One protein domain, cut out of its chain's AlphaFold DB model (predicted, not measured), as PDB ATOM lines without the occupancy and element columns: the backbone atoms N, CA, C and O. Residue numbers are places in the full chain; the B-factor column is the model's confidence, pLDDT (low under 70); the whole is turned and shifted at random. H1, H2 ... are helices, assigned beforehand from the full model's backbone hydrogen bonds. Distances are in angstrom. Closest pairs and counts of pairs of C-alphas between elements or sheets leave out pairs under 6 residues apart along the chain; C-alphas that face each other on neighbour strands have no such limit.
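This is residues 26 to 243 of the 675 residues of the protein "Integrase catalytic domain-containing protein" of Synchytrium endobioticum (UniProt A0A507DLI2). Three long helices, H1, H5 and H6, run lengthwise side by side with H5 between the other two, and the shorter H3 packs on H5 and H6. H2 folds over H3, while H7, H8 and H9 cross H6, and the long unnamed stretch 172 to 196 goes back lengthwise from H6 to H7. The printed part has 218 residues with nine named helices, H1 to H9 in chain order, and no named strand; its class is all helix. It is compact, with a radius of gyration of the C-alphas of 17.6 A, yet elongated, spanning 61 by 37 by 32 A.

Find C-alpha 29 at (186.946, 163.658, 131.417); from there H1 runs through residues 29 to 53, 36.9 A. Next come H2, residues 60 to 65, H3, residues 72 to 84, 18.4 A, and H4, residues 96 to 99. H5, residues 110 to 138, is 42.2 A long. H6 starts at C-alpha 143, (199.125, 109.924, 117.353), and covers residues 143 to 171, 41.2 A. H7 is residues 197 to 210, 20.1 A, H8 residues 212 to 223, 16.6 A, and H9 residues 225 to 233, ending at C-alpha 233, (201.978, 135.210, 101.416).

Start at the hub, H6, which touches five helices. H5 and H6 form a helical hairpin, opposite ways at a shallow tilt of 20 degrees; their closest C-alphas, Arg 117 and Asp 167, are 5.4 A apart. With H3 they make an up-and-down bundle, helices side by side, each running against the one before it. H3 touches residues 145 to 156 of H6, closest at C-alphas Ile 73 and Gly 152, 5.7 A. H1 touches H5 the same way at a shallow 12 degrees, closest at C-alphas Gly 52 and His 129, 4.5 A, but is apart from H6. H2 and H3 are a helical hairpin, closest at C-alphas Ala 65 and Val 75, 6.9 A. H7 touches H6 at a steep 60 degrees, by residues 199 to 203 of H7 and 148 to 155 of H6, closest at C-alphas Ala 151 and Val 200, 5.5 A. Residues 158 to 162 of H6 touch H8 at 69.8 degrees, only just steep, closest at C-alphas Val 162 and Arg 221, 5.8 A. Residues 161 to 165 touch H9, about perpendicular at 77 degrees, closest at C-alphas Thr 165 and Ile 228, 7.3 A. H4 is close to H5 but not clearly touching, with C-alphas Leu 99 and Ala 116 closest at 6.3 A. Every O i to N i+4 pair is within hydrogen-bond range in H2, H3, H6, H7, H8 and H9, against 20 of 21 in H1 and 24 of 25 in H5; H4 is too short for such a pair.

Look to Ser 26 and Ser 142 for the C-alphas farthest apart, 60.8 A. The printed part has no cut; its long links are H3 to H4 and H6 to H7. Mean pLDDT of the printed part is 72.0, with 70 residues under 70, among them 184 to 209 and 225 to 243.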
ATOM      1  N   SER A  26     189.338 169.567 123.719       33.16
ATOM      2  CA  SER A  26     188.572 169.163 124.891       33.16
ATOM      3  C   SER A  26     189.357 168.096 125.656       33.16
ATOM      4  O   SER A  26     189.528 166.961 125.209       33.16
ATOM      5  N   THR A  27     189.829 168.454 126.849       44.38
ATOM      6  CA  THR A  27     190.122 167.477 127.898       44.38
ATOM      7  C   THR A  27     188.786 166.987 128.447       44.38
ATOM      8  O   THR A  27     188.407 167.315 129.573       44.38
ATOM      9  N   ASP A  28     188.036 166.266 127.612       42.19
ATOM     10  CA  ASP A  28     186.844 165.555 128.051       42.19
ATOM     11  C   ASP A  28     187.267 164.573 129.153       42.19
ATOM     12  O   ASP A  28     188.241 163.835 128.959       42.19
ATOM     13  N   PRO A  29     186.572 164.536 130.306       43.44
ATOM     14  CA  PRO A  29     186.946 163.658 131.417       43.44
ATOM     15  C   PRO A  29     186.931 162.168 131.030       43.44
ATOM     16  O   PRO A  29     187.612 161.365 131.666       43.44
ATOM     17  N   ASP A  30     186.238 161.814 129.943       59.16
ATOM     18  CA  ASP A  30     186.275 160.484 129.338       59.16
ATOM     19  C   ASP A  30     187.684 160.058 128.886       59.16
ATOM     20  O   ASP A  30     188.028 158.889 129.057       59.16
ATOM     21  N   ASP A  31     188.527 160.937 128.311       69.12
ATOM     22  CA  ASP A  31     189.796 160.483 127.700       69.12
ATOM     23  C   ASP A  31     190.821 160.020 128.748       69.12
ATOM     24  O   ASP A  31     191.636 159.140 128.461       69.12
ATOM     25  N   GLU A  32     190.735 160.504 129.995       72.56
ATOM     26  CA  GLU A  32     191.529 159.939 131.094       72.56
ATOM     27  C   GLU A  32     191.059 158.520 131.448       72.56
ATOM     28  O   GLU A  32     191.889 157.617 131.583       72.56
ATOM     29  N   ASP A  33     189.747 158.280 131.540       77.88
ATOM     30  CA  ASP A  33     189.205 156.948 131.837       77.88
ATOM     31  C   ASP A  33     189.422 155.962 130.674       77.88
ATOM     32  O   ASP A  33     189.792 154.806 130.897       77.88
ATOM     33  N   ILE A  34     189.330 156.415 129.422       80.69
ATOM     34  CA  ILE A  34     189.709 155.632 128.237       80.69
ATOM     35  C   ILE A  34     191.196 155.267 128.297       80.69
ATOM     36  O   ILE A  34     191.555 154.102 128.107       80.69
ATOM     37  N   MET A  35     192.077 156.220 128.617       79.00
ATOM     38  CA  MET A  35     193.510 155.953 128.779       79.00
ATOM     39  C   MET A  35     193.802 155.030 129.973       79.00
ATOM     40  O   MET A  35     194.695 154.183 129.891       79.00
ATOM     41  N   ARG A  36     193.007 155.096 131.048       82.25
ATOM     42  CA  ARG A  36     193.044 154.179 132.200       82.25
ATOM     43  C   ARG A  36     192.639 152.751 131.797       82.25
ATOM     44  O   ARG A  36     193.318 151.789 132.176       82.25
ATOM     45  N   MET A  37     191.617 152.593 130.952       84.75
ATOM     46  CA  MET A  37     191.224 151.302 130.361       84.75
ATOM     47  C   MET A  37     192.295 150.747 129.409       84.75
ATOM     48  O   MET A  37     192.688 149.586 129.535       84.75
ATOM     49  N   VAL A  38     192.825 151.574 128.505       82.88
ATOM     50  CA  VAL A  38     193.915 151.220 127.575       82.88
ATOM     51  C   VAL A  38     195.182 150.813 128.335       82.88
ATOM     52  O   VAL A  38     195.817 149.811 127.992       82.88
ATOM     53  N   SER A  39     195.534 151.524 129.409       82.25
ATOM     54  CA  SER A  39     196.654 151.186 130.298       82.25
ATOM     55  C   SER A  39     196.436 149.848 131.017       82.25
ATOM     56  O   SER A  39     197.352 149.022 131.091       82.25
ATOM     57  N   THR A  40     195.204 149.575 131.461       85.12
ATOM     58  CA  THR A  40     194.810 148.297 132.078       85.12
ATOM     59  C   THR A  40     194.962 147.133 131.092       85.12
ATOM     60  O   THR A  40     195.650 146.153 131.396       85.12
ATOM     61  N   LEU A  41     194.420 147.265 129.875       84.62
ATOM     62  CA  LEU A  41     194.593 146.286 128.793       84.62
ATOM     63  C   LEU A  41     196.077 146.098 128.434       84.62
ATOM     64  O   LEU A  41     196.539 144.968 128.295       84.62
ATOM     65  N   SER A  42     196.865 147.176 128.402       83.06
ATOM     66  CA  SER A  42     198.317 147.128 128.161       83.06
ATOM     67  C   SER A  42     199.089 146.413 129.282       83.06
ATOM     68  O   SER A  42     200.039 145.673 129.022       83.06
ATOM     69  N   GLN A  43     198.689 146.576 130.549       84.38
ATOM     70  CA  GLN A  43     199.256 145.813 131.666       84.38
ATOM     71  C   GLN A  43     198.896 144.323 131.559       84.38
ATOM     72  O   GLN A  43     199.751 143.465 131.785       84.38
ATOM     73  N   MET A  44     197.660 144.010 131.167       84.38
ATOM     74  CA  MET A  44     197.200 142.639 130.944       84.38
ATOM     75  C   MET A  44     197.899 141.985 129.738       84.38
ATOM     76  O   MET A  44     198.290 140.821 129.840       84.38
ATOM     77  N   ARG A  45     198.179 142.742 128.663       84.88
ATOM     78  CA  ARG A  45     199.026 142.325 127.530       84.88
ATOM     79  C   ARG A  45     200.436 141.953 127.997       84.88
ATOM     80  O   ARG A  45     200.894 140.847 127.727       84.88
ATOM     81  N   ARG A  46     201.104 142.825 128.766       80.12
ATOM     82  CA  ARG A  46     202.454 142.554 129.310       80.12
ATOM     83  C   ARG A  46     202.503 141.278 130.163       80.12
ATOM     84  O   ARG A  46     203.447 140.504 130.030       80.12
ATOM     85  N   ARG A  47     201.472 141.018 130.977       81.69
ATOM     86  CA  ARG A  47     201.353 139.768 131.756       81.69
ATOM     87  C   ARG A  47     201.195 138.527 130.864       81.69
ATOM     88  O   ARG A  47     201.790 137.500 131.175       81.69
ATOM     89  N   ALA A  48     200.440 138.615 129.764       80.88
ATOM     90  CA  ALA A  48     200.306 137.519 128.797       80.88
ATOM     91  C   ALA A  48     201.639 137.214 128.087       80.88
ATOM     92  O   ALA A  48     202.057 136.060 128.054       80.88
ATOM     93  N   ILE A  49     202.363 138.247 127.633       73.31
ATOM     94  CA  ILE A  49     203.701 138.109 127.026       73.31
ATOM     95  C   ILE A  49     204.671 137.408 127.993       73.31
ATOM     96  O   ILE A  49     205.316 136.429 127.626       73.31
ATOM     97  N   GLN A  50     204.735 137.852 129.254       74.81
ATOM     98  CA  GLN A  50     205.590 137.238 130.281       74.81
ATOM     99  C   GLN A  50     205.211 135.778 130.591       74.81
ATOM    100  O   GLN A  50     206.089 134.960 130.872       74.81
ATOM    101  N   ALA A  51     203.922 135.429 130.542       73.00
ATOM    102  CA  ALA A  51     203.464 134.054 130.727       73.00
ATOM    103  C   ALA A  51     203.793 133.158 129.518       73.00
ATOM    104  O   ALA A  51     204.178 132.005 129.717       73.00
ATOM    105  N   GLY A  52     203.705 133.701 128.298       69.06
ATOM    106  CA  GLY A  52     204.073 133.026 127.051       69.06
ATOM    107  C   GLY A  52     205.568 132.741 126.931       69.06
ATOM    108  O   GLY A  52     205.938 131.608 126.645       69.06
ATOM    109  N   ILE A  53     206.428 133.723 127.233       66.06
ATOM    110  CA  ILE A  53     207.895 133.548 127.241       66.06
ATOM    111  C   ILE A  53     208.318 132.442 128.221       66.06
ATOM    112  O   ILE A  53     209.216 131.662 127.925       66.06
ATOM    113  N   ALA A  54     207.651 132.347 129.373       69.38
ATOM    114  CA  ALA A  54     207.920 131.320 130.377       69.38
ATOM    115  C   ALA A  54     207.171 129.988 130.137       69.38
ATOM    116  O   ALA A  54     207.157 129.151 131.038       69.38
ATOM    117  N   ILE A  55     206.491 129.829 128.989       70.94
ATOM    118  CA  ILE A  55     205.647 128.676 128.598       70.94
ATOM    119  C   ILE A  55     204.730 128.203 129.749       70.94
ATOM    120  O   ILE A  55     204.491 127.018 129.977       70.94
ATOM    121  N   LYS A  56     204.212 129.155 130.537       78.19
ATOM    122  CA  LYS A  56     203.381 128.848 131.708       78.19
ATOM    123  C   LYS A  56     202.017 128.321 131.255       78.19
ATOM    124  O   LYS A  56     201.503 128.788 130.242       78.19
ATOM    125  N   PRO A  57     201.374 127.415 132.004       81.75
ATOM    126  CA  PRO A  57     200.046 126.930 131.649       81.75
ATOM    127  C   PRO A  57     199.015 128.077 131.627       81.75
ATOM    128  O   PRO A  57     198.913 128.809 132.615       81.75
ATOM    129  N   PRO A  58     198.210 128.239 130.554       81.56
ATOM    130  CA  PRO A  58     197.206 129.305 130.457       81.56
ATOM    131  C   PRO A  58     196.156 129.302 131.577       81.56
ATOM    132  O   PRO A  58     195.547 130.336 131.848       81.56
ATOM    133  N   ALA A  59     195.911 128.146 132.195       84.38
ATOM    134  CA  ALA A  59     195.238 127.959 133.480       84.38
ATOM    135  C   ALA A  59     195.671 126.606 134.071       84.38
ATOM    136  O   ALA A  59     196.042 125.710 133.310       84.38
ATOM    137  N   LYS A  60     195.580 126.431 135.398       83.00
ATOM    138  CA  LYS A  60     195.857 125.140 136.054       83.00
ATOM    139  C   LYS A  60     194.936 124.040 135.515       83.00
ATOM    140  O   LYS A  60     195.435 123.062 134.972       83.00
ATOM    141  N   GLU A  61     193.625 124.272 135.528       83.06
ATOM    142  CA  GLU A  61     192.639 123.288 135.045       83.06
ATOM    143  C   GLU A  61     192.791 122.969 133.550       83.06
ATOM    144  O   GLU A  61     192.552 121.845 133.130       83.06
ATOM    145  N   PHE A  62     193.261 123.922 132.737       84.94
ATOM    146  CA  PHE A  62     193.561 123.672 131.323       84.94
ATOM    147  C   PHE A  62     194.774 122.747 131.158       84.94
ATOM    148  O   PHE A  62     194.738 121.803 130.377       84.94
ATOM    149  N   ALA A  63     195.842 122.973 131.925       84.75
ATOM    150  CA  ALA A  63     197.005 122.087 131.931       84.75
ATOM    151  C   ALA A  63     196.717 120.711 132.543       84.75
ATOM    152  O   ALA A  63     197.398 119.748 132.196       84.75
ATOM    153  N   LYS A  64     195.720 120.634 133.429       82.94
ATOM    154  CA  LYS A  64     195.174 119.391 133.964       82.94
ATOM    155  C   LYS A  64     194.441 118.617 132.864       82.94
ATOM    156  O   LYS A  64     194.893 117.541 132.499       82.94
ATOM    157  N   ALA A  65     193.419 119.213 132.251       82.31
ATOM    158  CA  ALA A  65     192.622 118.612 131.178       82.31
ATOM    159  C   ALA A  65     193.464 118.147 129.969       82.31
ATOM    160  O   ALA A  65     193.343 117.019 129.499       82.31
ATOM    161  N   ILE A  66     194.422 118.965 129.513       80.75
ATOM    162  CA  ILE A  66     195.332 118.590 128.413       80.75
ATOM    163  C   ILE A  66     196.189 117.346 128.754       80.75
ATOM    164  O   ILE A  66     196.609 116.636 127.837       80.75
ATOM    165  N   LYS A  67     196.396 117.021 130.040       77.31
ATOM    166  CA  LYS A  67     197.136 115.829 130.503       77.31
ATOM    167  C   LYS A  67     196.246 114.647 130.905       77.31
ATOM    168  O   LYS A  67     196.586 113.514 130.588       77.31
ATOM    169  N   GLU A  68     195.140 114.887 131.601       70.88
ATOM    170  CA  GLU A  68     194.307 113.861 132.250       70.88
ATOM    171  C   GLU A  68     193.206 113.312 131.323       70.88
ATOM    172  O   GLU A  68     192.044 113.211 131.695       70.88
ATOM    173  N   PHE A  69     193.595 112.937 130.101       65.06
ATOM    174  CA  PHE A  69     192.773 112.245 129.094       65.06
ATOM    175  C   PHE A  69     191.522 112.957 128.543       65.06
ATOM    176  O   PHE A  69     191.008 112.473 127.536       65.06
ATOM    177  N   ASP A  70     191.095 114.118 129.063       69.69
ATOM    178  CA  ASP A  70     190.041 114.939 128.429       69.69
ATOM    179  C   ASP A  70     190.328 115.146 126.932       69.69
ATOM    180  O   ASP A  70     191.490 115.284 126.523       69.69
ATOM    181  N   ASP A  71     189.278 115.209 126.113       79.31
ATOM    182  CA  ASP A  71     189.394 115.553 124.697       79.31
ATOM    183  C   ASP A  71     190.066 116.939 124.521       79.31
ATOM    184  O   ASP A  71     189.541 117.943 125.013       79.31
ATOM    185  N   PRO A  72     191.210 117.039 123.811       79.94
ATOM    186  CA  PRO A  72     191.905 118.311 123.649       79.94
ATOM    187  C   PRO A  72     191.078 119.374 122.921       79.94
ATOM    188  O   PRO A  72     191.241 120.560 123.205       79.94
ATOM    189  N   ILE A  73     190.197 118.967 122.001       77.19
ATOM    190  CA  ILE A  73     189.428 119.860 121.127       77.19
ATOM    191  C   ILE A  73     188.454 120.720 121.940       77.19
ATOM    192  O   ILE A  73     188.581 121.948 121.971       77.19
ATOM    193  N   SER A  74     187.546 120.093 122.683       80.62
ATOM    194  CA  SER A  74     186.549 120.765 123.522       80.62
ATOM    195  C   SER A  74     187.189 121.596 124.644       80.62
ATOM    196  O   SER A  74     186.681 122.658 125.020       80.62
ATOM    197  N   VAL A  75     188.348 121.161 125.151       85.62
ATOM    198  CA  VAL A  75     189.157 121.878 126.149       85.62
ATOM    199  C   VAL A  75     189.798 123.139 125.553       85.62
ATOM    200  O   VAL A  75     189.766 124.199 126.191       85.62
ATOM    201  N   ILE A  76     190.333 123.066 124.327       85.25
ATOM    202  CA  ILE A  76     190.880 124.214 123.588       85.25
ATOM    203  C   ILE A  76     189.769 125.200 123.224       85.25
ATOM    204  O   ILE A  76     189.900 126.377 123.561       85.25
ATOM    205  N   LEU A  77     188.651 124.745 122.648       84.00
ATOM    206  CA  LEU A  77     187.498 125.590 122.297       84.00
ATOM    207  C   LEU A  77     186.974 126.389 123.496       84.00
ATOM    208  O   LEU A  77     186.900 127.622 123.462       84.00
ATOM    209  N   ARG A  78     186.702 125.698 124.611       85.50
ATOM    210  CA  ARG A  78     186.255 126.320 125.866       85.50
ATOM    211  C   ARG A  78     187.275 127.341 126.379       85.50
ATOM    212  O   ARG A  78     186.890 128.400 126.886       85.50
ATOM    213  N   ARG A  79     188.580 127.074 126.224       88.12
ATOM    214  CA  ARG A  79     189.648 128.006 126.621       88.12
ATOM    215  C   ARG A  79     189.742 129.222 125.701       88.12
ATOM    216  O   ARG A  79     189.881 130.324 126.227       88.12
ATOM    217  N   MET A  80     189.623 129.044 124.384       87.75
ATOM    218  CA  MET A  80     189.587 130.131 123.400       87.75
ATOM    219  C   MET A  80     188.418 131.077 123.670       87.75
ATOM    220  O   MET A  80     188.635 132.278 123.812       87.75
ATOM    221  N   ASN A  81     187.204 130.544 123.851       87.00
ATOM    222  CA  ASN A  81     186.036 131.371 124.154       87.00
ATOM    223  C   ASN A  81     186.233 132.155 125.468       87.00
ATOM    224  O   ASN A  81     186.070 133.371 125.493       87.00
ATOM    225  N   THR A  82     186.760 131.505 126.518       86.56
ATOM    226  CA  THR A  82     187.135 132.162 127.794       86.56
ATOM    227  C   THR A  82     188.217 133.253 127.635       86.56
ATOM    228  O   THR A  82     188.341 134.140 128.483       86.56
ATOM    229  N   MET A  83     189.051 133.190 126.590       86.62
ATOM    230  CA  MET A  83     190.067 134.208 126.290       86.62
ATOM    231  C   MET A  83     189.528 135.384 125.473       86.62
ATOM    232  O   MET A  83     190.040 136.489 125.639       86.62
ATOM    233  N   VAL A  84     188.502 135.164 124.649       83.00
ATOM    234  CA  VAL A  84     187.804 136.215 123.892       83.00
ATOM    235  C   VAL A  84     186.819 136.969 124.791       83.00
ATOM    236  O   VAL A  84     186.857 138.199 124.840       83.00
ATOM    237  N   GLU A  85     186.027 136.250 125.593       81.12
ATOM    238  CA  GLU A  85     185.027 136.768 126.549       81.12
ATOM    239  C   GLU A  85     185.630 137.424 127.805       81.12
ATOM    240  O   GLU A  85     184.984 137.552 128.850       81.12
ATOM    241  N   THR A  86     186.894 137.847 127.761       72.00
ATOM    242  CA  THR A  86     187.521 138.470 128.927       72.00
ATOM    243  C   THR A  86     186.822 139.778 129.258       72.00
ATOM    244  O   THR A  86     186.878 140.710 128.460       72.00
ATOM    245  N   LYS A  87     186.198 139.826 130.444       73.19
ATOM    246  CA  LYS A  87     185.408 140.958 130.949       73.19
ATOM    247  C   LYS A  87     186.057 142.295 130.588       73.19
ATOM    248  O   LYS A  87     187.116 142.633 131.123       73.19
ATOM    249  N   LEU A  88     185.407 143.028 129.685       78.38
ATOM    250  CA  LEU A  88     185.783 144.393 129.342       78.38
ATOM    251  C   LEU A  88     185.698 145.269 130.610       78.38
ATOM    252  O   LEU A  88     184.918 144.949 131.519       78.38
ATOM    253  N   PRO A  89     186.481 146.357 130.712       75.94
ATOM    254  CA  PRO A  89     186.346 147.309 131.807       75.94
ATOM    255  C   PRO A  89     184.905 147.819 131.952       75.94
ATOM    256  O   PRO A  89     184.155 147.904 130.976       75.94
ATOM    257  N   LYS A  90     184.514 148.183 133.180       70.06
ATOM    258  CA  LYS A  90     183.237 148.876 133.405       70.06
ATOM    259  C   LYS A  90     183.220 150.156 132.564       70.06
ATOM    260  O   LYS A  90     184.239 150.829 132.478       70.06
ATOM    261  N   ASN A  91     182.071 150.462 131.964       75.00
ATOM    262  CA  ASN A  91     181.872 151.600 131.060       75.00
ATOM    263  C   ASN A  91     182.739 151.549 129.778       75.00
ATOM    264  O   ASN A  91     183.030 152.587 129.193       75.00
ATOM    265  N   SER A  92     183.138 150.349 129.329       79.19
ATOM    266  CA  SER A  92     183.806 150.125 128.035       79.19
ATOM    267  C   SER A  92     183.123 150.894 126.888       79.19
ATOM    268  O   SER A  92     181.921 150.703 126.685       79.19
ATOM    269  N   PRO A  93     183.857 151.693 126.084       83.81
ATOM    270  CA  PRO A  93     183.279 152.477 124.988       83.81
ATOM    271  C   PRO A  93     182.858 151.616 123.781       83.81
ATOM    272  O   PRO A  93     182.244 152.128 122.843       83.81
ATOM    273  N   CYS A  94     183.189 150.319 123.792       83.81
ATOM    274  CA  CYS A  94     182.762 149.337 122.798       83.81
ATOM    275  C   CYS A  94     182.130 148.102 123.460       83.81
ATOM    276  O   CYS A  94     182.609 147.630 124.496       83.81
ATOM    277  N   THR A  95     181.112 147.524 122.823       86.62
ATOM    278  CA  THR A  95     180.613 146.168 123.118       86.62
ATOM    279  C   THR A  95     181.409 145.106 122.349       86.62
ATOM    280  O   THR A  95     182.085 145.425 121.371       86.62
ATOM    281  N   PHE A  96     181.312 143.825 122.734       83.62
ATOM    282  CA  PHE A  96     181.878 142.730 121.925       83.62
ATOM    283  C   PHE A  96     181.283 142.691 120.513       83.62
ATOM    284  O   PHE A  96     182.010 142.465 119.555       83.62
ATOM    285  N   ASP A  97     179.990 142.978 120.376       82.75
ATOM    286  CA  ASP A  97     179.286 143.078 119.096       82.75
ATOM    287  C   ASP A  97     179.933 144.116 118.172       82.75
ATOM    288  O   ASP A  97     180.108 143.852 116.990       82.75
ATOM    289  N   GLN A  98     180.355 145.265 118.709       84.81
ATOM    290  CA  GLN A  98     181.093 146.282 117.956       84.81
ATOM    291  C   GLN A  98     182.535 145.841 117.659       84.81
ATOM    292  O   GLN A  98     182.972 145.936 116.513       84.81
ATOM    293  N   LEU A  99     183.260 145.318 118.657       87.00
ATOM    294  CA  LEU A  99     184.656 144.856 118.531       87.00
ATOM    295  C   LEU A  99     184.837 143.662 117.579       87.00
ATOM    296  O   LEU A  99     185.929 143.460 117.060       87.00
ATOM    297  N   LEU A 100     183.796 142.852 117.381       87.12
ATOM    298  CA  LEU A 100     183.802 141.669 116.516       87.12
ATOM    299  C   LEU A 100     182.892 141.860 115.288       87.12
ATOM    300  O   LEU A 100     182.435 140.888 114.692       87.12
ATOM    301  N   SER A 101     182.634 143.116 114.908       86.06
ATOM    302  CA  SER A 101     181.976 143.490 113.652       86.06
ATOM    303  C   SER A 101     182.985 143.989 112.613       86.06
ATOM    304  O   SER A 101     184.171 144.169 112.899       86.06
ATOM    305  N   ARG A 102     182.526 144.208 111.374       83.69
ATOM    306  CA  ARG A 102     183.372 144.740 110.295       83.69
ATOM    307  C   ARG A 102     183.875 146.154 110.654       83.69
ATOM    308  O   ARG A 102     183.047 146.992 111.009       83.69
ATOM    309  N   PRO A 103     185.184 146.456 110.528       81.19
ATOM    310  CA  PRO A 103     185.743 147.748 110.925       81.19
ATOM    311  C   PRO A 103     185.111 148.945 110.202       81.19
ATOM    312  O   PRO A 103     185.367 149.176 109.021       81.19
ATOM    313  N   ASN A 104     184.324 149.742 110.928       82.75
ATOM    314  CA  ASN A 104     183.760 150.999 110.441       82.75
ATOM    315  C   ASN A 104     184.471 152.187 111.108       82.75
ATOM    316  O   ASN A 104     184.063 152.673 112.161       82.75
ATOM    317  N   PHE A 105     185.556 152.651 110.484       80.50
ATOM    318  CA  PHE A 105     186.390 153.738 111.013       80.50
ATOM    319  C   PHE A 105     185.706 155.112 111.024       80.50
ATOM    320  O   PHE A 105     186.185 156.008 111.709       80.50
ATOM    321  N   GLU A 106     184.619 155.285 110.269       78.00
ATOM    322  CA  GLU A 106     183.891 156.556 110.151       78.00
ATOM    323  C   GLU A 106     182.812 156.693 111.235       78.00
ATOM    324  O   GLU A 106     182.546 157.795 111.706       78.00
ATOM    325  N   ALA A 107     182.242 155.569 111.688       79.62
ATOM    326  CA  ALA A 107     181.280 155.528 112.790       79.62
ATOM    327  C   ALA A 107     181.923 155.412 114.190       79.62
ATOM    328  O   ALA A 107     181.225 155.573 115.190       79.62
ATOM    329  N   MET A 108     183.225 155.108 114.287       81.25
ATOM    330  CA  MET A 108     183.928 154.935 115.567       81.25
ATOM    331  C   MET A 108     184.628 156.217 116.029       81.25
ATOM    332  O   MET A 108     185.437 156.802 115.311       81.25
ATOM    333  N   SER A 109     184.396 156.616 117.281       83.62
ATOM    334  CA  SER A 109     185.111 157.742 117.892       83.62
ATOM    335  C   SER A 109     186.584 157.406 118.181       83.62
ATOM    336  O   SER A 109     186.969 156.240 118.304       83.62
ATOM    337  N   ARG A 110     187.437 158.427 118.365       78.12
ATOM    338  CA  ARG A 110     188.863 158.239 118.727       78.12
ATOM    339  C   ARG A 110     189.043 157.367 119.977       78.12
ATOM    340  O   ARG A 110     189.963 156.552 120.022       78.12
ATOM    341  N   ALA A 111     188.138 157.505 120.946       80.31
ATOM    342  CA  ALA A 111     188.045 156.666 122.136       80.31
ATOM    343  C   ALA A 111     187.901 155.179 121.787       80.31
ATOM    344  O   ALA A 111     188.679 154.337 122.236       80.31
ATOM    345  N   GLN A 112     186.925 154.874 120.932       84.75
ATOM    346  CA  GLN A 112     186.606 153.523 120.488       84.75
ATOM    347  C   GLN A 112     187.737 152.923 119.647       84.75
ATOM    348  O   GLN A 112     188.078 151.761 119.843       84.75
ATOM    349  N   LEU A 113     188.381 153.707 118.774       84.00
ATOM    350  CA  LEU A 113     189.544 153.261 117.997       84.00
ATOM    351  C   LEU A 113     190.737 152.890 118.900       84.00
ATOM    352  O   LEU A 113     191.307 151.807 118.744       84.00
ATOM    353  N   ARG A 114     191.077 153.746 119.879       83.12
ATOM    354  CA  ARG A 114     192.138 153.488 120.876       83.12
ATOM    355  C   ARG A 114     191.839 152.240 121.708       83.12
ATOM    356  O   ARG A 114     192.711 151.384 121.869       83.12
ATOM    357  N   PHE A 115     190.614 152.129 122.220       86.25
ATOM    358  CA  PHE A 115     190.177 151.007 123.050       86.25
ATOM    359  C   PHE A 115     190.147 149.686 122.268       86.25
ATOM    360  O   PHE A 115     190.697 148.690 122.736       86.25
ATOM    361  N   ALA A 116     189.567 149.679 121.064       87.94
ATOM    362  CA  ALA A 116     189.472 148.493 120.219       87.94
ATOM    363  C   ALA A 116     190.856 147.939 119.866       87.94
ATOM    364  O   ALA A 116     191.115 146.758 120.086       87.94
ATOM    365  N   ARG A 117     191.790 148.801 119.436       86.56
ATOM    366  CA  ARG A 117     193.168 148.374 119.165       86.56
ATOM    367  C   ARG A 117     193.868 147.850 120.420       86.56
ATOM    368  O   ARG A 117     194.509 146.806 120.355       86.56
ATOM    369  N   ALA A 118     193.702 148.497 121.577       85.38
ATOM    370  CA  ALA A 118     194.244 147.992 122.843       85.38
ATOM    371  C   ALA A 118     193.660 146.618 123.237       85.38
ATOM    372  O   ALA A 118     194.390 145.778 123.767       85.38
ATOM    373  N   TYR A 119     192.378 146.364 122.945       89.12
ATOM    374  CA  TYR A 119     191.736 145.060 123.126       89.12
ATOM    375  C   TYR A 119     192.300 144.006 122.161       89.12
ATOM    376  O   TYR A 119     192.726 142.952 122.635       89.12
ATOM    377  N   TYR A 120     192.394 144.287 120.853       89.31
ATOM    378  CA  TYR A 120     192.956 143.354 119.861       89.31
ATOM    379  C   TYR A 120     194.404 142.977 120.201       89.31
ATOM    380  O   TYR A 120     194.724 141.794 120.304       89.31
ATOM    381  N   SER A 121     195.246 143.974 120.504       85.75
ATOM    382  CA  SER A 121     196.629 143.791 120.967       85.75
ATOM    383  C   SER A 121     196.748 142.881 122.201       85.75
ATOM    384  O   SER A 121     197.743 142.177 122.362       85.75
ATOM    385  N   TYR A 122     195.762 142.892 123.101       87.44
ATOM    386  CA  TYR A 122     195.753 142.073 124.317       87.44
ATOM    387  C   TYR A 122     195.167 140.666 124.091       87.44
ATOM    388  O   TYR A 122     195.741 139.687 124.581       87.44
ATOM    389  N   ALA A 123     194.069 140.546 123.336       89.06
ATOM    390  CA  ALA A 123     193.488 139.265 122.933       89.06
ATOM    391  C   ALA A 123     194.494 138.437 122.117       89.06
ATOM    392  O   ALA A 123     194.689 137.254 122.402       89.06
ATOM    393  N   PHE A 124     195.213 139.084 121.195       88.25
ATOM    394  CA  PHE A 124     196.283 138.478 120.410       88.25
ATOM    395  C   PHE A 124     197.355 137.805 121.278       88.25
ATOM    396  O   PHE A 124     197.602 136.613 121.120       88.25
ATOM    397  N   GLU A 125     197.970 138.514 122.235       86.75
ATOM    398  CA  GLU A 125     199.047 137.922 123.055       86.75
ATOM    399  C   GLU A 125     198.527 136.804 123.977       86.75
ATOM    400  O   GLU A 125     199.277 135.894 124.329       86.75
ATOM    401  N   LYS A 126     197.238 136.824 124.348       88.00
ATOM    402  CA  LYS A 126     196.589 135.709 125.059       88.00
ATOM    403  C   LYS A 126     196.427 134.469 124.186       88.00
ATOM    404  O   LYS A 126     196.741 133.368 124.637       88.00
ATOM    405  N   LEU A 127     195.964 134.642 122.953       87.44
ATOM    406  CA  LEU A 127     195.836 133.555 121.983       87.44
ATOM    407  C   LEU A 127     197.214 133.016 121.586       87.44
ATOM    408  O   LEU A 127     197.399 131.808 121.524       87.44
ATOM    409  N   LYS A 128     198.215 133.891 121.440       81.94
ATOM    410  CA  LYS A 128     199.620 133.521 121.221       81.94
ATOM    411  C   LYS A 128     200.200 132.743 122.402       81.94
ATOM    412  O   LYS A 128     200.917 131.769 122.200       81.94
ATOM    413  N   HIS A 129     199.863 133.116 123.637       84.50
ATOM    414  CA  HIS A 129     200.234 132.346 124.830       84.50
ATOM    415  C   HIS A 129     199.589 130.948 124.832       84.50
ATOM    416  O   HIS A 129     200.286 129.961 125.070       84.50
ATOM    417  N   LEU A 130     198.296 130.841 124.505       85.88
ATOM    418  CA  LEU A 130     197.609 129.553 124.341       85.88
ATOM    419  C   LEU A 130     198.266 128.691 123.251       85.88
ATOM    420  O   LEU A 130     198.573 127.527 123.500       85.88
ATOM    421  N   PHE A 131     198.530 129.287 122.090       82.19
ATOM    422  CA  PHE A 131     199.178 128.675 120.933       82.19
ATOM    423  C   PHE A 131     200.539 128.058 121.292       82.19
ATOM    424  O   PHE A 131     200.723 126.851 121.149       82.19
ATOM    425  N   MET A 132     201.457 128.855 121.855       78.12
ATOM    426  CA  MET A 132     202.796 128.386 122.246       78.12
ATOM    427  C   MET A 132     202.730 127.243 123.272       78.12
ATOM    428  O   MET A 132     203.525 126.304 123.210       78.12
ATOM    429  N   TYR A 133     201.769 127.286 124.202       83.12
ATOM    430  CA  TYR A 133     201.588 126.217 125.184       83.12
ATOM    431  C   TYR A 133     201.057 124.921 124.546       83.12
ATOM    432  O   TYR A 133     201.570 123.841 124.853       83.12
ATOM    433  N   ILE A 134     200.084 125.003 123.629       81.06
ATOM    434  CA  ILE A 134     199.593 123.834 122.876       81.06
ATOM    435  C   ILE A 134     200.735 123.239 122.043       81.06
ATOM    436  O   ILE A 134     201.014 122.055 122.197       81.06
ATOM    437  N   GLN A 135     201.468 124.045 121.266       78.38
ATOM    438  CA  GLN A 135     202.613 123.596 120.458       78.38
ATOM    439  C   GLN A 135     203.683 122.880 121.301       78.38
ATOM    440  O   GLN A 135     204.161 121.815 120.915       78.38
ATOM    441  N   SER A 136     204.002 123.393 122.497       76.44
ATOM    442  CA  SER A 136     204.914 122.709 123.430       76.44
ATOM    443  C   SER A 136     204.367 121.372 123.961       76.44
ATOM    444  O   SER A 136     205.140 120.478 124.297       76.44
ATOM    445  N   SER A 137     203.040 121.208 123.992       77.00
ATOM    446  CA  SER A 137     202.351 120.002 124.473       77.00
ATOM    447  C   SER A 137     202.206 118.904 123.408       77.00
ATOM    448  O   SER A 137     201.909 117.769 123.777       77.00
ATOM    449  N   VAL A 138     202.413 119.212 122.117       72.75
ATOM    450  CA  VAL A 138     202.261 118.277 120.978       72.75
ATOM    451  C   VAL A 138     203.347 117.193 120.955       72.75
ATOM    452  O   VAL A 138     203.054 116.047 120.622       72.75
ATOM    453  N   ARG A 139     204.600 117.535 121.296       62.78
ATOM    454  CA  ARG A 139     205.788 116.720 120.954       62.78
ATOM    455  C   ARG A 139     205.835 115.317 121.594       62.78
ATOM    456  O   ARG A 139     206.496 114.447 121.041       62.78
ATOM    457  N   ASN A 140     205.116 115.081 122.698       61.50
ATOM    458  CA  ASN A 140     205.193 113.851 123.507       61.50
ATOM    459  C   ASN A 140     203.817 113.160 123.690       61.50
ATOM    460  O   ASN A 140     203.471 112.756 124.799       61.50
ATOM    461  N   GLN A 141     202.993 113.088 122.639       69.12
ATOM    462  CA  GLN A 141     201.608 112.583 122.691       69.12
ATOM    463  C   GLN A 141     201.409 111.364 121.777       69.12
ATOM    464  O   GLN A 141     202.144 111.189 120.806       69.12
ATOM    465  N   SER A 142     200.387 110.544 122.050       70.12
ATOM    466  CA  SER A 142     199.935 109.503 121.113       70.12
ATOM    467  C   SER A 142     199.377 110.125 119.828       70.12
ATOM    468  O   SER A 142     198.841 111.229 119.872       70.12
ATOM    469  N   THR A 143     199.469 109.417 118.697       68.69
ATOM    470  CA  THR A 143     199.125 109.924 117.353       68.69
ATOM    471  C   THR A 143     197.756 110.611 117.308       68.69
ATOM    472  O   THR A 143     197.684 111.808 117.069       68.69
ATOM    473  N   GLU A 144     196.682 109.915 117.690       71.75
ATOM    474  CA  GLU A 144     195.318 110.473 117.706       71.75
ATOM    475  C   GLU A 144     195.194 111.748 118.570       71.75
ATOM    476  O   GLU A 144     194.569 112.734 118.176       71.75
ATOM    477  N   ARG A 145     195.824 111.763 119.755       74.94
ATOM    478  CA  ARG A 145     195.774 112.907 120.681       74.94
ATOM    479  C   ARG A 145     196.618 114.078 120.178       74.94
ATOM    480  O   ARG A 145     196.221 115.230 120.345       74.94
ATOM    481  N   ARG A 146     197.756 113.786 119.544       74.44
ATOM    482  CA  ARG A 146     198.623 114.743 118.849       74.44
ATOM    483  C   ARG A 146     197.863 115.408 117.702       74.44
ATOM    484  O   ARG A 146     197.911 116.625 117.590       74.44
ATOM    485  N   ASP A 147     197.119 114.644 116.914       72.75
ATOM    486  CA  ASP A 147     196.440 115.149 115.716       72.75
ATOM    487  C   ASP A 147     195.237 116.031 116.099       72.75
ATOM    488  O   ASP A 147     195.068 117.128 115.563       72.75
ATOM    489  N   LYS A 148     194.503 115.662 117.160       76.69
ATOM    490  CA  LYS A 148     193.494 116.529 117.803       76.69
ATOM    491  C   LYS A 148     194.096 117.814 118.395       76.69
ATOM    492  O   LYS A 148     193.492 118.883 118.288       76.69
ATOM    493  N   LEU A 149     195.299 117.749 118.976       77.31
ATOM    494  CA  LEU A 149     196.041 118.936 119.428       77.31
ATOM    495  C   LEU A 149     196.502 119.819 118.255       77.31
ATOM    496  O   LEU A 149     196.470 121.041 118.392       77.31
ATOM    497  N   LEU A 150     196.891 119.237 117.115       72.00
ATOM    498  CA  LEU A 150     197.260 119.969 115.896       72.00
ATOM    499  C   LEU A 150     196.053 120.671 115.263       72.00
ATOM    500  O   LEU A 150     196.150 121.848 114.927       72.00
ATOM    501  N   ALA A 151     194.900 120.005 115.180       72.44
ATOM    502  CA  ALA A 151     193.657 120.619 114.710       72.44
ATOM    503  C   ALA A 151     193.230 121.796 115.616       72.44
ATOM    504  O   ALA A 151     192.894 122.880 115.133       72.44
ATOM    505  N   GLY A 152     193.350 121.639 116.941       75.12
ATOM    506  CA  GLY A 152     193.161 122.733 117.899       75.12
ATOM    507  C   GLY A 152     194.199 123.861 117.775       75.12
ATOM    508  O   GLY A 152     193.856 125.031 117.948       75.12
ATOM    509  N   LEU A 153     195.455 123.550 117.437       76.25
ATOM    510  CA  LEU A 153     196.526 124.533 117.220       76.25
ATOM    511  C   LEU A 153     196.282 125.372 115.952       76.25
ATOM    512  O   LEU A 153     196.395 126.600 116.005       76.25
ATOM    513  N   ALA A 154     195.881 124.728 114.851       71.38
ATOM    514  CA  ALA A 154     195.466 125.376 113.607       71.38
ATOM    515  C   ALA A 154     194.263 126.311 113.826       71.38
ATOM    516  O   ALA A 154     194.222 127.428 113.306       71.38
ATOM    517  N   LEU A 155     193.313 125.909 114.674       75.56
ATOM    518  CA  LEU A 155     192.185 126.761 115.026       75.56
ATOM    519  C   LEU A 155     192.601 128.002 115.836       75.56
ATOM    520  O   LEU A 155     192.165 129.116 115.529       75.56
ATOM    521  N   VAL A 156     193.453 127.837 116.857       80.88
ATOM    522  CA  VAL A 156     193.988 128.977 117.624       80.88
ATOM    523  C   VAL A 156     194.743 129.933 116.700       80.88
ATOM    524  O   VAL A 156     194.598 131.146 116.847       80.88
ATOM    525  N   TRP A 157     195.493 129.409 115.724       78.75
ATOM    526  CA  TRP A 157     196.171 130.202 114.696       78.75
ATOM    527  C   TRP A 157     195.197 131.027 113.844       78.75
ATOM    528  O   TRP A 157     195.379 132.238 113.727       78.75
ATOM    529  N   ASN A 158     194.128 130.422 113.319       75.69
ATOM    530  CA  ASN A 158     193.133 131.128 112.502       75.69
ATOM    531  C   ASN A 158     192.508 132.320 113.249       75.69
ATOM    532  O   ASN A 158     192.435 133.426 112.711       75.69
ATOM    533  N   VAL A 159     192.133 132.128 114.517       82.31
ATOM    534  CA  VAL A 159     191.587 133.191 115.379       82.31
ATOM    535  C   VAL A 159     192.647 134.249 115.736       82.31
ATOM    536  O   VAL A 159     192.353 135.444 115.755       82.31
ATOM    537  N   LEU A 160     193.897 133.840 115.968       81.06
ATOM    538  CA  LEU A 160     195.034 134.729 116.236       81.06
ATOM    539  C   LEU A 160     195.355 135.644 115.041       81.06
ATOM    540  O   LEU A 160     195.648 136.825 115.240       81.06
ATOM    541  N   VAL A 161     195.257 135.133 113.811       75.94
ATOM    542  CA  VAL A 161     195.490 135.904 112.579       75.94
ATOM    543  C   VAL A 161     194.418 136.982 112.375       75.94
ATOM    544  O   VAL A 161     194.769 138.109 112.032       75.94
ATOM    545  N   VAL A 162     193.142 136.715 112.682       83.50
ATOM    546  CA  VAL A 162     192.088 137.752 112.625       83.50
ATOM    547  C   VAL A 162     192.416 138.931 113.551       83.50
ATOM    548  O   VAL A 162     192.333 140.086 113.132       83.50
ATOM    549  N   TYR A 163     192.866 138.668 114.782       86.69
ATOM    550  CA  TYR A 163     193.277 139.734 115.707       86.69
ATOM    551  C   TYR A 163     194.542 140.484 115.265       86.69
ATOM    552  O   TYR A 163     194.645 141.685 115.522       86.69
ATOM    553  N   TYR A 164     195.474 139.817 114.576       83.25
ATOM    554  CA  TYR A 164     196.621 140.474 113.945       83.25
ATOM    555  C   TYR A 164     196.159 141.481 112.877       83.25
ATOM    556  O   TYR A 164     196.495 142.665 112.949       83.25
ATOM    557  N   THR A 165     195.319 141.035 111.937       82.31
ATOM    558  CA  THR A 165     194.770 141.867 110.855       82.31
ATOM    559  C   THR A 165     193.927 143.031 111.392       82.31
ATOM    560  O   THR A 165     193.966 144.129 110.832       82.31
ATOM    561  N   LEU A 166     193.207 142.835 112.504       85.75
ATOM    562  CA  LEU A 166     192.475 143.902 113.191       85.75
ATOM    563  C   LEU A 166     193.406 144.953 113.827       85.75
ATOM    564  O   LEU A 166     193.183 146.142 113.599       85.75
ATOM    565  N   ASP A 167     194.458 144.578 114.574       85.25
ATOM    566  CA  ASP A 167     195.405 145.577 115.117       85.25
ATOM    567  C   ASP A 167     196.078 146.362 113.988       85.25
ATOM    568  O   ASP A 167     196.118 147.588 114.054       85.25
ATOM    569  N   GLU A 168     196.527 145.692 112.919       79.94
ATOM    570  CA  GLU A 168     197.216 146.349 111.804       79.94
ATOM    571  C   GLU A 168     196.312 147.340 111.050       79.94
ATOM    572  O   GLU A 168     196.706 148.494 110.840       79.94
ATOM    573  N   LYS A 169     195.061 146.963 110.739       80.06
ATOM    574  CA  LYS A 169     194.085 147.887 110.133       80.06
ATOM    575  C   LYS A 169     193.838 149.112 111.028       80.06
ATOM    576  O   LYS A 169     193.908 150.244 110.542       80.06
ATOM    577  N   TYR A 170     193.620 148.919 112.335       81.50
ATOM    578  CA  TYR A 170     193.380 150.022 113.280       81.50
ATOM    579  C   TYR A 170     194.637 150.857 113.572       81.50
ATOM    580  O   TYR A 170     194.526 152.054 113.841       81.50
ATOM    581  N   ARG A 171     195.838 150.273 113.490       74.19
ATOM    582  CA  ARG A 171     197.122 150.951 113.734       74.19
ATOM    583  C   ARG A 171     197.349 152.117 112.782       74.19
ATOM    584  O   ARG A 171     197.868 153.138 113.210       74.19
ATOM    585  N   SER A 172     196.898 151.995 111.533       66.62
ATOM    586  CA  SER A 172     196.934 153.087 110.548       66.62
ATOM    587  C   SER A 172     196.008 154.272 110.876       66.62
ATOM    588  O   SER A 172     196.099 155.313 110.232       66.62
ATOM    589  N   ARG A 173     195.095 154.116 111.850       70.50
ATOM    590  CA  ARG A 173     194.034 155.081 112.191       70.50
ATOM    591  C   ARG A 173     194.104 155.620 113.622       70.50
ATOM    592  O   ARG A 173     193.367 156.552 113.937       70.50
ATOM    593  N   CYS A 174     194.943 155.058 114.496       69.31
ATOM    594  CA  CYS A 174     195.104 155.554 115.863       69.31
ATOM    595  C   CYS A 174     196.525 155.367 116.418       69.31
ATOM    596  O   CYS A 174     197.006 154.246 116.630       69.31
ATOM    597  N   ASP A 175     197.155 156.498 116.739       59.44
ATOM    598  CA  ASP A 175     198.368 156.533 117.544       59.44
ATOM    599  C   ASP A 175     198.060 156.128 118.988       59.44
ATOM    600  O   ASP A 175     197.156 156.651 119.649       59.44
ATOM    601  N   LEU A 176     198.846 155.172 119.472       60.09
ATOM    602  CA  LEU A 176     198.873 154.694 120.849       60.09
ATOM    603  C   LEU A 176     200.310 154.843 121.366       60.09
ATOM    604  O   LEU A 176     201.246 154.725 120.568       60.09
ATOM    605  N   PRO A 177     200.517 155.057 122.679       52.66
ATOM    606  CA  PRO A 177     201.855 155.116 123.255       52.66
ATOM    607  C   PRO A 177     202.693 153.878 122.906       52.66
ATOM    608  O   PRO A 177     202.160 152.775 122.753       52.66
ATOM    609  N   GLN A 178     204.019 154.048 122.853       49.38
ATOM    610  CA  GLN A 178     204.996 153.025 122.433       49.38
ATOM    611  C   GLN A 178     204.894 151.684 123.194       49.38
ATOM    612  O   GLN A 178     205.390 150.663 122.725       49.38
ATOM    613  N   THR A 179     204.201 151.653 124.338       42.94
ATOM    614  CA  THR A 179     203.834 150.433 125.070       42.94
ATOM    615  C   THR A 179     202.989 149.440 124.261       42.94
ATOM    616  O   THR A 179     203.021 148.251 124.569       42.94
ATOM    617  N   CYS A 180     202.264 149.889 123.230       50.25
ATOM    618  CA  CYS A 180     201.582 149.022 122.263       50.25
ATOM    619  C   CYS A 180     202.493 148.718 121.063       50.25
ATOM    620  O   CYS A 180     202.196 149.079 119.921       50.25
ATOM    621  N   ALA A 181     203.617 148.052 121.344       55.34
ATOM    622  CA  ALA A 181     204.565 147.576 120.341       55.34
ATOM    623  C   ALA A 181     203.902 146.624 119.325       55.34
ATOM    624  O   ALA A 181     202.885 145.988 119.623       55.34
ATOM    625  N   GLN A 182     204.498 146.516 118.133       66.56
ATOM    626  CA  GLN A 182     203.998 145.685 117.033       66.56
ATOM    627  C   GLN A 182     203.711 144.244 117.474       66.56
ATOM    628  O   GLN A 182     204.447 143.668 118.275       66.56
ATOM    629  N   LEU A 183     202.631 143.671 116.946       71.56
ATOM    630  CA  LEU A 183     202.328 142.258 117.119       71.56
ATOM    631  C   LEU A 183     203.306 141.423 116.283       71.56
ATOM    632  O   LEU A 183     203.514 141.697 115.103       71.56
ATOM    633  N   GLU A 184     203.901 140.404 116.897       68.38
ATOM    634  CA  GLU A 184     204.667 139.367 116.201       68.38
ATOM    635  C   GLU A 184     203.824 138.086 116.169       68.38
ATOM    636  O   GLU A 184     203.442 137.596 117.238       68.38
ATOM    637  N   LEU A 185     203.570 137.512 114.991       64.88
ATOM    638  CA  LEU A 185     203.007 136.159 114.879       64.88
ATOM    639  C   LEU A 185     203.958 135.132 115.538       64.88
ATOM    640  O   LEU A 185     205.178 135.319 115.488       64.88
ATOM    641  N   PRO A 186     203.450 134.073 116.199       60.22
ATOM    642  CA  PRO A 186     204.292 132.968 116.658       60.22
ATOM    643  C   PRO A 186     204.804 132.131 115.473       60.22
ATOM    644  O   PRO A 186     204.278 132.219 114.366       60.22
ATOM    645  N   ILE A 187     205.830 131.304 115.699       53.78
ATOM    646  CA  ILE A 187     206.372 130.411 114.665       53.78
ATOM    647  C   ILE A 187     205.582 129.096 114.684       53.78
ATOM    648  O   ILE A 187     205.722 128.295 115.607       53.78
ATOM    649  N   TYR A 188     204.755 128.888 113.658       49.62
ATOM    650  CA  TYR A 188     203.988 127.660 113.441       49.62
ATOM    651  C   TYR A 188     204.908 126.568 112.861       49.62
ATOM    652  O   TYR A 188     205.179 126.549 111.665       49.62
ATOM    653  N   GLU A 189     205.438 125.684 113.713       42.03
ATOM    654  CA  GLU A 189     206.436 124.666 113.318       42.03
ATOM    655  C   GLU A 189     205.837 123.356 112.765       42.03
ATOM    656  O   GLU A 189     206.574 122.490 112.298       42.03
ATOM    657  N   THR A 190     204.528 123.128 112.900       40.22
ATOM    658  CA  THR A 190     204.010 121.753 112.971       40.22
ATOM    659  C   THR A 190     203.542 121.146 111.643       40.22
ATOM    660  O   THR A 190     202.388 121.308 111.260       40.22
ATOM    661  N   PHE A 191     204.433 120.349 111.044       39.22
ATOM    662  CA  PHE A 191     204.162 119.056 110.382       39.22
ATOM    663  C   PHE A 191     202.915 118.954 109.469       39.22
ATOM    664  O   PHE A 191     201.896 118.388 109.861       39.22
ATOM    665  N   SER A 192     203.034 119.386 108.205       37.84
ATOM    666  CA  SER A 192     201.947 119.295 107.204       37.84
ATOM    667  C   SER A 192     201.565 117.884 106.734       37.84
ATOM    668  O   SER A 192     200.572 117.740 106.037       37.84
ATOM    669  N   SER A 193     202.293 116.826 107.097       35.09
ATOM    670  CA  SER A 193     202.008 115.461 106.620       35.09
ATOM    671  C   SER A 193     200.953 114.698 107.439       35.09
ATOM    672  O   SER A 193     200.852 113.481 107.299       35.09
ATOM    673  N   CYS A 194     200.222 115.359 108.350       35.78
ATOM    674  CA  CYS A 194     199.338 114.659 109.295       35.78
ATOM    675  C   CYS A 194     198.136 115.464 109.833       35.78
ATOM    676  O   CYS A 194     197.542 115.075 110.840       35.78
ATOM    677  N   LEU A 195     197.785 116.597 109.220       47.22
ATOM    678  CA  LEU A 195     196.654 117.416 109.665       47.22
ATOM    679  C   LEU A 195     195.369 116.962 108.959       47.22
ATOM    680  O   LEU A 195     195.068 117.380 107.846       47.22
ATOM    681  N   ASP A 196     194.619 116.075 109.614       52.44
ATOM    682  CA  ASP A 196     193.338 115.590 109.101       52.44
ATOM    683  C   ASP A 196     192.303 116.729 108.999       52.44
ATOM    684  O   ASP A 196     191.836 117.289 109.999       52.44
ATOM    685  N   GLN A 197     191.919 117.045 107.760       53.84
ATOM    686  CA  GLN A 197     190.947 118.087 107.437       53.84
ATOM    687  C   GLN A 197     189.536 117.770 107.972       53.84
ATOM    688  O   GLN A 197     188.755 118.702 108.188       53.84
ATOM    689  N   GLN A 198     189.200 116.503 108.255       58.12
ATOM    690  CA  GLN A 198     187.920 116.126 108.866       58.12
ATOM    691  C   GLN A 198     187.786 116.697 110.287       58.12
ATOM    692  O   GLN A 198     186.784 117.351 110.590       58.12
ATOM    693  N   HIS A 199     188.813 116.546 111.135       58.97
ATOM    694  CA  HIS A 199     188.832 117.127 112.485       58.97
ATOM    695  C   HIS A 199     188.738 118.664 112.462       58.97
ATOM    696  O   HIS A 199     188.011 119.255 113.263       58.97
ATOM    697  N   VAL A 200     189.426 119.329 111.525       59.56
ATOM    698  CA  VAL A 200     189.357 120.797 111.360       59.56
ATOM    699  C   VAL A 200     187.964 121.247 110.894       59.56
ATOM    700  O   VAL A 200     187.443 122.258 111.368       59.56
ATOM    701  N   SER A 201     187.321 120.475 110.018       63.16
ATOM    702  CA  SER A 201     185.969 120.762 109.522       63.16
ATOM    703  C   SER A 201     184.905 120.603 110.616       63.16
ATOM    704  O   SER A 201     184.001 121.434 110.736       63.16
ATOM    705  N   GLU A 202     185.034 119.578 111.461       63.06
ATOM    706  CA  GLU A 202     184.166 119.376 112.626       63.06
ATOM    707  C   GLU A 202     184.346 120.479 113.685       63.06
ATOM    708  O   GLU A 202     183.350 121.020 114.171       63.06
ATOM    709  N   LEU A 203     185.584 120.902 113.966       62.62
ATOM    710  CA  LEU A 203     185.881 122.056 114.826       62.62
ATOM    711  C   LEU A 203     185.167 123.334 114.354       62.62
ATOM    712  O   LEU A 203     184.488 124.001 115.139       62.62
ATOM    713  N   CYS A 204     185.275 123.666 113.064       63.41
ATOM    714  CA  CYS A 204     184.600 124.829 112.479       63.41
ATOM    715  C   CYS A 204     183.066 124.722 112.581       63.41
ATOM    716  O   CYS A 204     182.386 125.724 112.835       63.41
ATOM    717  N   ARG A 205     182.508 123.508 112.459       67.81
ATOM    718  CA  ARG A 205     181.077 123.229 112.663       67.81
ATOM    719  C   ARG A 205     180.649 123.434 114.121       67.81
ATOM    720  O   ARG A 205     179.610 124.050 114.352       67.81
ATOM    721  N   GLU A 206     181.429 122.974 115.101       67.69
ATOM    722  CA  GLU A 206     181.112 123.151 116.527       67.69
ATOM    723  C   GLU A 206     181.139 124.634 116.933       67.69
ATOM    724  O   GLU A 206     180.205 125.119 117.573       67.69
ATOM    725  N   ILE A 207     182.146 125.392 116.484       67.12
ATOM    726  CA  ILE A 207     182.229 126.853 116.672       67.12
ATOM    727  C   ILE A 207     180.997 127.554 116.115       67.12
ATOM    728  O   ILE A 207     180.383 128.385 116.793       67.12
ATOM    729  N   SER A 208     180.622 127.182 114.890       63.47
ATOM    730  CA  SER A 208     179.471 127.743 114.188       63.47
ATOM    731  C   SER A 208     178.156 127.493 114.925       63.47
ATOM    732  O   SER A 208     177.216 128.263 114.745       63.47
ATOM    733  N   LEU A 209     178.074 126.487 115.799       68.62
ATOM    734  CA  LEU A 209     176.885 126.184 116.596       68.62
ATOM    735  C   LEU A 209     176.945 126.784 118.012       68.62
ATOM    736  O   LEU A 209     175.991 127.445 118.421       68.62
ATOM    737  N   SER A 210     178.056 126.602 118.731       73.19
ATOM    738  CA  SER A 210     178.108 126.732 120.197       73.19
ATOM    739  C   SER A 210     178.706 128.038 120.740       73.19
ATOM    740  O   SER A 210     178.462 128.372 121.899       73.19
ATOM    741  N   PHE A 211     179.490 128.790 119.955       78.25
ATOM    742  CA  PHE A 211     180.331 129.878 120.486       78.25
ATOM    743  C   PHE A 211     180.152 131.201 119.727       78.25
ATOM    744  O   PHE A 211     180.875 131.496 118.777       78.25
ATOM    745  N   GLY A 212     179.210 132.041 120.169       82.19
ATOM    746  CA  GLY A 212     178.789 133.251 119.442       82.19
ATOM    747  C   GLY A 212     179.904 134.259 119.115       82.19
ATOM    748  O   GLY A 212     179.915 134.816 118.019       82.19
ATOM    749  N   ASN A 213     180.873 134.468 120.012       84.38
ATOM    750  CA  ASN A 213     182.005 135.361 119.732       84.38
ATOM    751  C   ASN A 213     183.047 134.721 118.799       84.38
ATOM    752  O   ASN A 213     183.606 135.418 117.956       84.38
ATOM    753  N   LEU A 214     183.270 133.403 118.887       83.19
ATOM    754  CA  LEU A 214     184.139 132.691 117.943       83.19
ATOM    755  C   LEU A 214     183.508 132.625 116.539       83.19
ATOM    756  O   LEU A 214     184.223 132.821 115.561       83.19
ATOM    757  N   ARG A 215     182.178 132.475 116.426       83.88
ATOM    758  CA  ARG A 215     181.444 132.573 115.149       83.88
ATOM    759  C   ARG A 215     181.652 133.936 114.471       83.88
ATOM    760  O   ARG A 215     181.967 133.982 113.291       83.88
ATOM    761  N   ARG A 216     181.571 135.044 115.217       84.44
ATOM    762  CA  ARG A 216     181.846 136.399 114.686       84.44
ATOM    763  C   ARG A 216     183.293 136.575 114.215       84.44
ATOM    764  O   ARG A 216     183.548 137.238 113.216       84.44
ATOM    765  N   ILE A 217     184.251 135.965 114.915       84.62
ATOM    766  CA  ILE A 217     185.658 135.954 114.490       84.62
ATOM    767  C   ILE A 217     185.833 135.130 113.205       84.62
ATOM    768  O   ILE A 217     186.599 135.532 112.336       84.62
ATOM    769  N   GLU A 218     185.096 134.031 113.045       81.12
ATOM    770  CA  GLU A 218     185.071 133.229 111.816       81.12
ATOM    771  C   GLU A 218     184.456 134.002 110.634       81.12
ATOM    772  O   GLU A 218     185.034 134.047 109.548       81.12
ATOM    773  N   GLU A 219     183.346 134.712 110.860       84.12
ATOM    774  CA  GLU A 219     182.737 135.641 109.893       84.12
ATOM    775  C   GLU A 219     183.722 136.754 109.469       84.12
ATOM    776  O   GLU A 219     183.773 137.133 108.295       84.12
ATOM    777  N   LEU A 220     184.551 137.250 110.399       83.31
ATOM    778  CA  LEU A 220     185.644 138.184 110.104       83.31
ATOM    779  C   LEU A 220     186.829 137.522 109.380       83.31
ATOM    780  O   LEU A 220     187.428 138.169 108.522       83.31
ATOM    781  N   ARG A 221     187.155 136.252 109.663       80.50
ATOM    782  CA  ARG A 221     188.200 135.500 108.943       80.50
ATOM    783  C   ARG A 221     187.852 135.358 107.465       80.50
ATOM    784  O   ARG A 221     188.704 135.608 106.624       80.50
ATOM    785  N   ILE A 222     186.600 135.004 107.172       74.50
ATOM    786  CA  ILE A 222     186.069 134.918 105.805       74.50
ATOM    787  C   ILE A 222     186.048 136.312 105.160       74.50
ATOM    788  O   ILE A 222     186.435 136.472 104.009       74.50
ATOM    789  N   HIS A 223     185.652 137.355 105.898       78.69
ATOM    790  CA  HIS A 223     185.636 138.716 105.353       78.69
ATOM    791  C   HIS A 223     187.030 139.250 104.983       78.69
ATOM    792  O   HIS A 223     187.140 139.978 103.998       78.69
ATOM    793  N   PHE A 224     188.067 138.910 105.751       75.50
ATOM    794  CA  PHE A 224     189.453 139.307 105.490       75.50
ATOM    795  C   PHE A 224     190.252 138.244 104.723       75.50
ATOM    796  O   PHE A 224     191.478 138.296 104.752       75.50
ATOM    797  N   GLU A 225     189.612 137.258 104.084       69.19
ATOM    798  CA  GLU A 225     190.301 136.120 103.458       69.19
ATOM    799  C   GLU A 225     191.384 136.559 102.460       69.19
ATOM    800  O   GLU A 225     192.487 136.013 102.475       69.19
ATOM    801  N   THR A 226     191.105 137.601 101.672       63.06
ATOM    802  CA  THR A 226     192.053 138.243 100.751       63.06
ATOM    803  C   THR A 226     193.268 138.824 101.466       63.06
ATOM    804  O   THR A 226     194.389 138.401 101.209       63.06
ATOM    805  N   GLU A 227     193.078 139.728 102.427       63.22
ATOM    806  CA  GLU A 227     194.202 140.356 103.127       63.22
ATOM    807  C   GLU A 227     194.949 139.354 104.016       63.22
ATOM    808  O   GLU A 227     196.153 139.479 104.219       63.22
ATOM    809  N   ILE A 228     194.260 138.340 104.546       61.66
ATOM    810  CA  ILE A 228     194.875 137.228 105.276       61.66
ATOM    811  C   ILE A 228     195.723 136.373 104.329       61.66
ATOM    812  O   ILE A 228     196.820 135.982 104.722       61.66
ATOM    813  N   ALA A 229     195.273 136.107 103.099       54.69
ATOM    814  CA  ALA A 229     196.092 135.470 102.069       54.69
ATOM    815  C   ALA A 229     197.316 136.328 101.708       54.69
ATOM    816  O   ALA A 229     198.420 135.787 101.709       54.69
ATOM    817  N   ASP A 230     197.161 137.642 101.516       52.66
ATOM    818  CA  ASP A 230     198.276 138.561 101.250       52.66
ATOM    819  C   ASP A 230     199.304 138.542 102.397       52.66
ATOM    820  O   ASP A 230     200.490 138.276 102.185       52.66
ATOM    821  N   PHE A 231     198.859 138.750 103.644       47.84
ATOM    822  CA  PHE A 231     199.727 138.710 104.825       47.84
ATOM    823  C   PHE A 231     200.386 137.336 105.008       47.84
ATOM    824  O   PHE A 231     201.580 137.267 105.312       47.84
ATOM    825  N   GLN A 232     199.658 136.237 104.793       43.94
ATOM    826  CA  GLN A 232     200.226 134.888 104.859       43.94
ATOM    827  C   GLN A 232     201.177 134.598 103.692       43.94
ATOM    828  O   GLN A 232     202.142 133.873 103.903       43.94
ATOM    829  N   GLY A 233     201.016 135.228 102.526       37.94
ATOM    830  CA  GLY A 233     201.978 135.210 101.416       37.94
ATOM    831  C   GLY A 233     203.333 135.846 101.763       37.94
ATOM    832  O   GLY A 233     204.355 135.505 101.170       37.94
ATOM    833  N   PHE A 234     203.394 136.701 102.791       32.69
ATOM    834  CA  PHE A 234     204.659 137.172 103.369       32.69
ATOM    835  C   PHE A 234     205.212 136.267 104.492       32.69
ATOM    836  O   PHE A 234     206.372 136.449 104.876       32.69
ATOM    837  N   TYR A 235     204.458 135.280 104.984       34.34
ATOM    838  CA  TYR A 235     204.861 134.323 106.036       34.34
ATOM    839  C   TYR A 235     204.794 132.843 105.580       34.34
ATOM    840  O   TYR A 235     204.883 131.926 106.398       34.34
ATOM    841  N   SER A 236     204.667 132.592 104.277       31.77
ATOM    842  CA  SER A 236     204.334 131.301 103.661       31.77
ATOM    843  C   SER A 236     205.496 130.298 103.597       31.77
ATOM    844  O   SER A 236     205.937 129.887 102.529       31.77
ATOM    845  N   ILE A 237     205.925 129.803 104.758       27.58
ATOM    846  CA  ILE A 237     206.455 128.427 104.847       27.58
ATOM    847  C   ILE A 237     205.286 127.435 105.032       27.58
ATOM    848  O   ILE A 237     205.321 126.324 104.515       27.58
ATOM    849  N   ALA A 238     204.196 127.866 105.681       31.53
ATOM    850  CA  ALA A 238     203.044 127.033 106.045       31.53
ATOM    851  C   ALA A 238     201.918 126.927 104.985       31.53
ATOM    852  O   ALA A 238     200.841 126.439 105.303       31.53
ATOM    853  N   ARG A 239     202.124 127.388 103.738       31.09
ATOM    854  CA  ARG A 239     201.159 127.222 102.619       31.09
ATOM    855  C   ARG A 239     201.708 126.405 101.433       31.09
ATOM    856  O   ARG A 239     201.045 126.307 100.409       31.09
ATOM    857  N   LEU A 240     202.889 125.795 101.572       27.75
ATOM    858  CA  LEU A 240     203.511 124.964 100.525       27.75
ATOM    859  C   LEU A 240     202.879 123.567 100.358       27.75
ATOM    860  O   LEU A 240     203.222 122.875  99.407       27.75
ATOM    861  N   TYR A 241     201.990 123.152 101.269       33.28
ATOM    862  CA  TYR A 241     201.578 121.747 101.418       33.28
ATOM    863  C   TYR A 241     200.054 121.497 101.432       33.28
ATOM    864  O   TYR A 241     199.647 120.343 101.417       33.28
ATOM    865  N   ASP A 242     199.219 122.545 101.447       32.41
ATOM    866  CA  ASP A 242     197.738 122.456 101.511       32.41
ATOM    867  C   ASP A 242     197.038 123.128 100.305       32.41
ATOM    868  O   ASP A 242     195.817 123.280 100.271       32.41
ATOM    869  N   ALA A 243     197.800 123.577  99.301       34.31
ATOM    870  CA  ALA A 243     197.256 124.213  98.102       34.31
ATOM    871  C   ALA A 243     197.070 123.182  96.967       34.31
ATOM    872  O   ALA A 243     197.990 122.404  96.712       34.31
TER     873      ALA A 243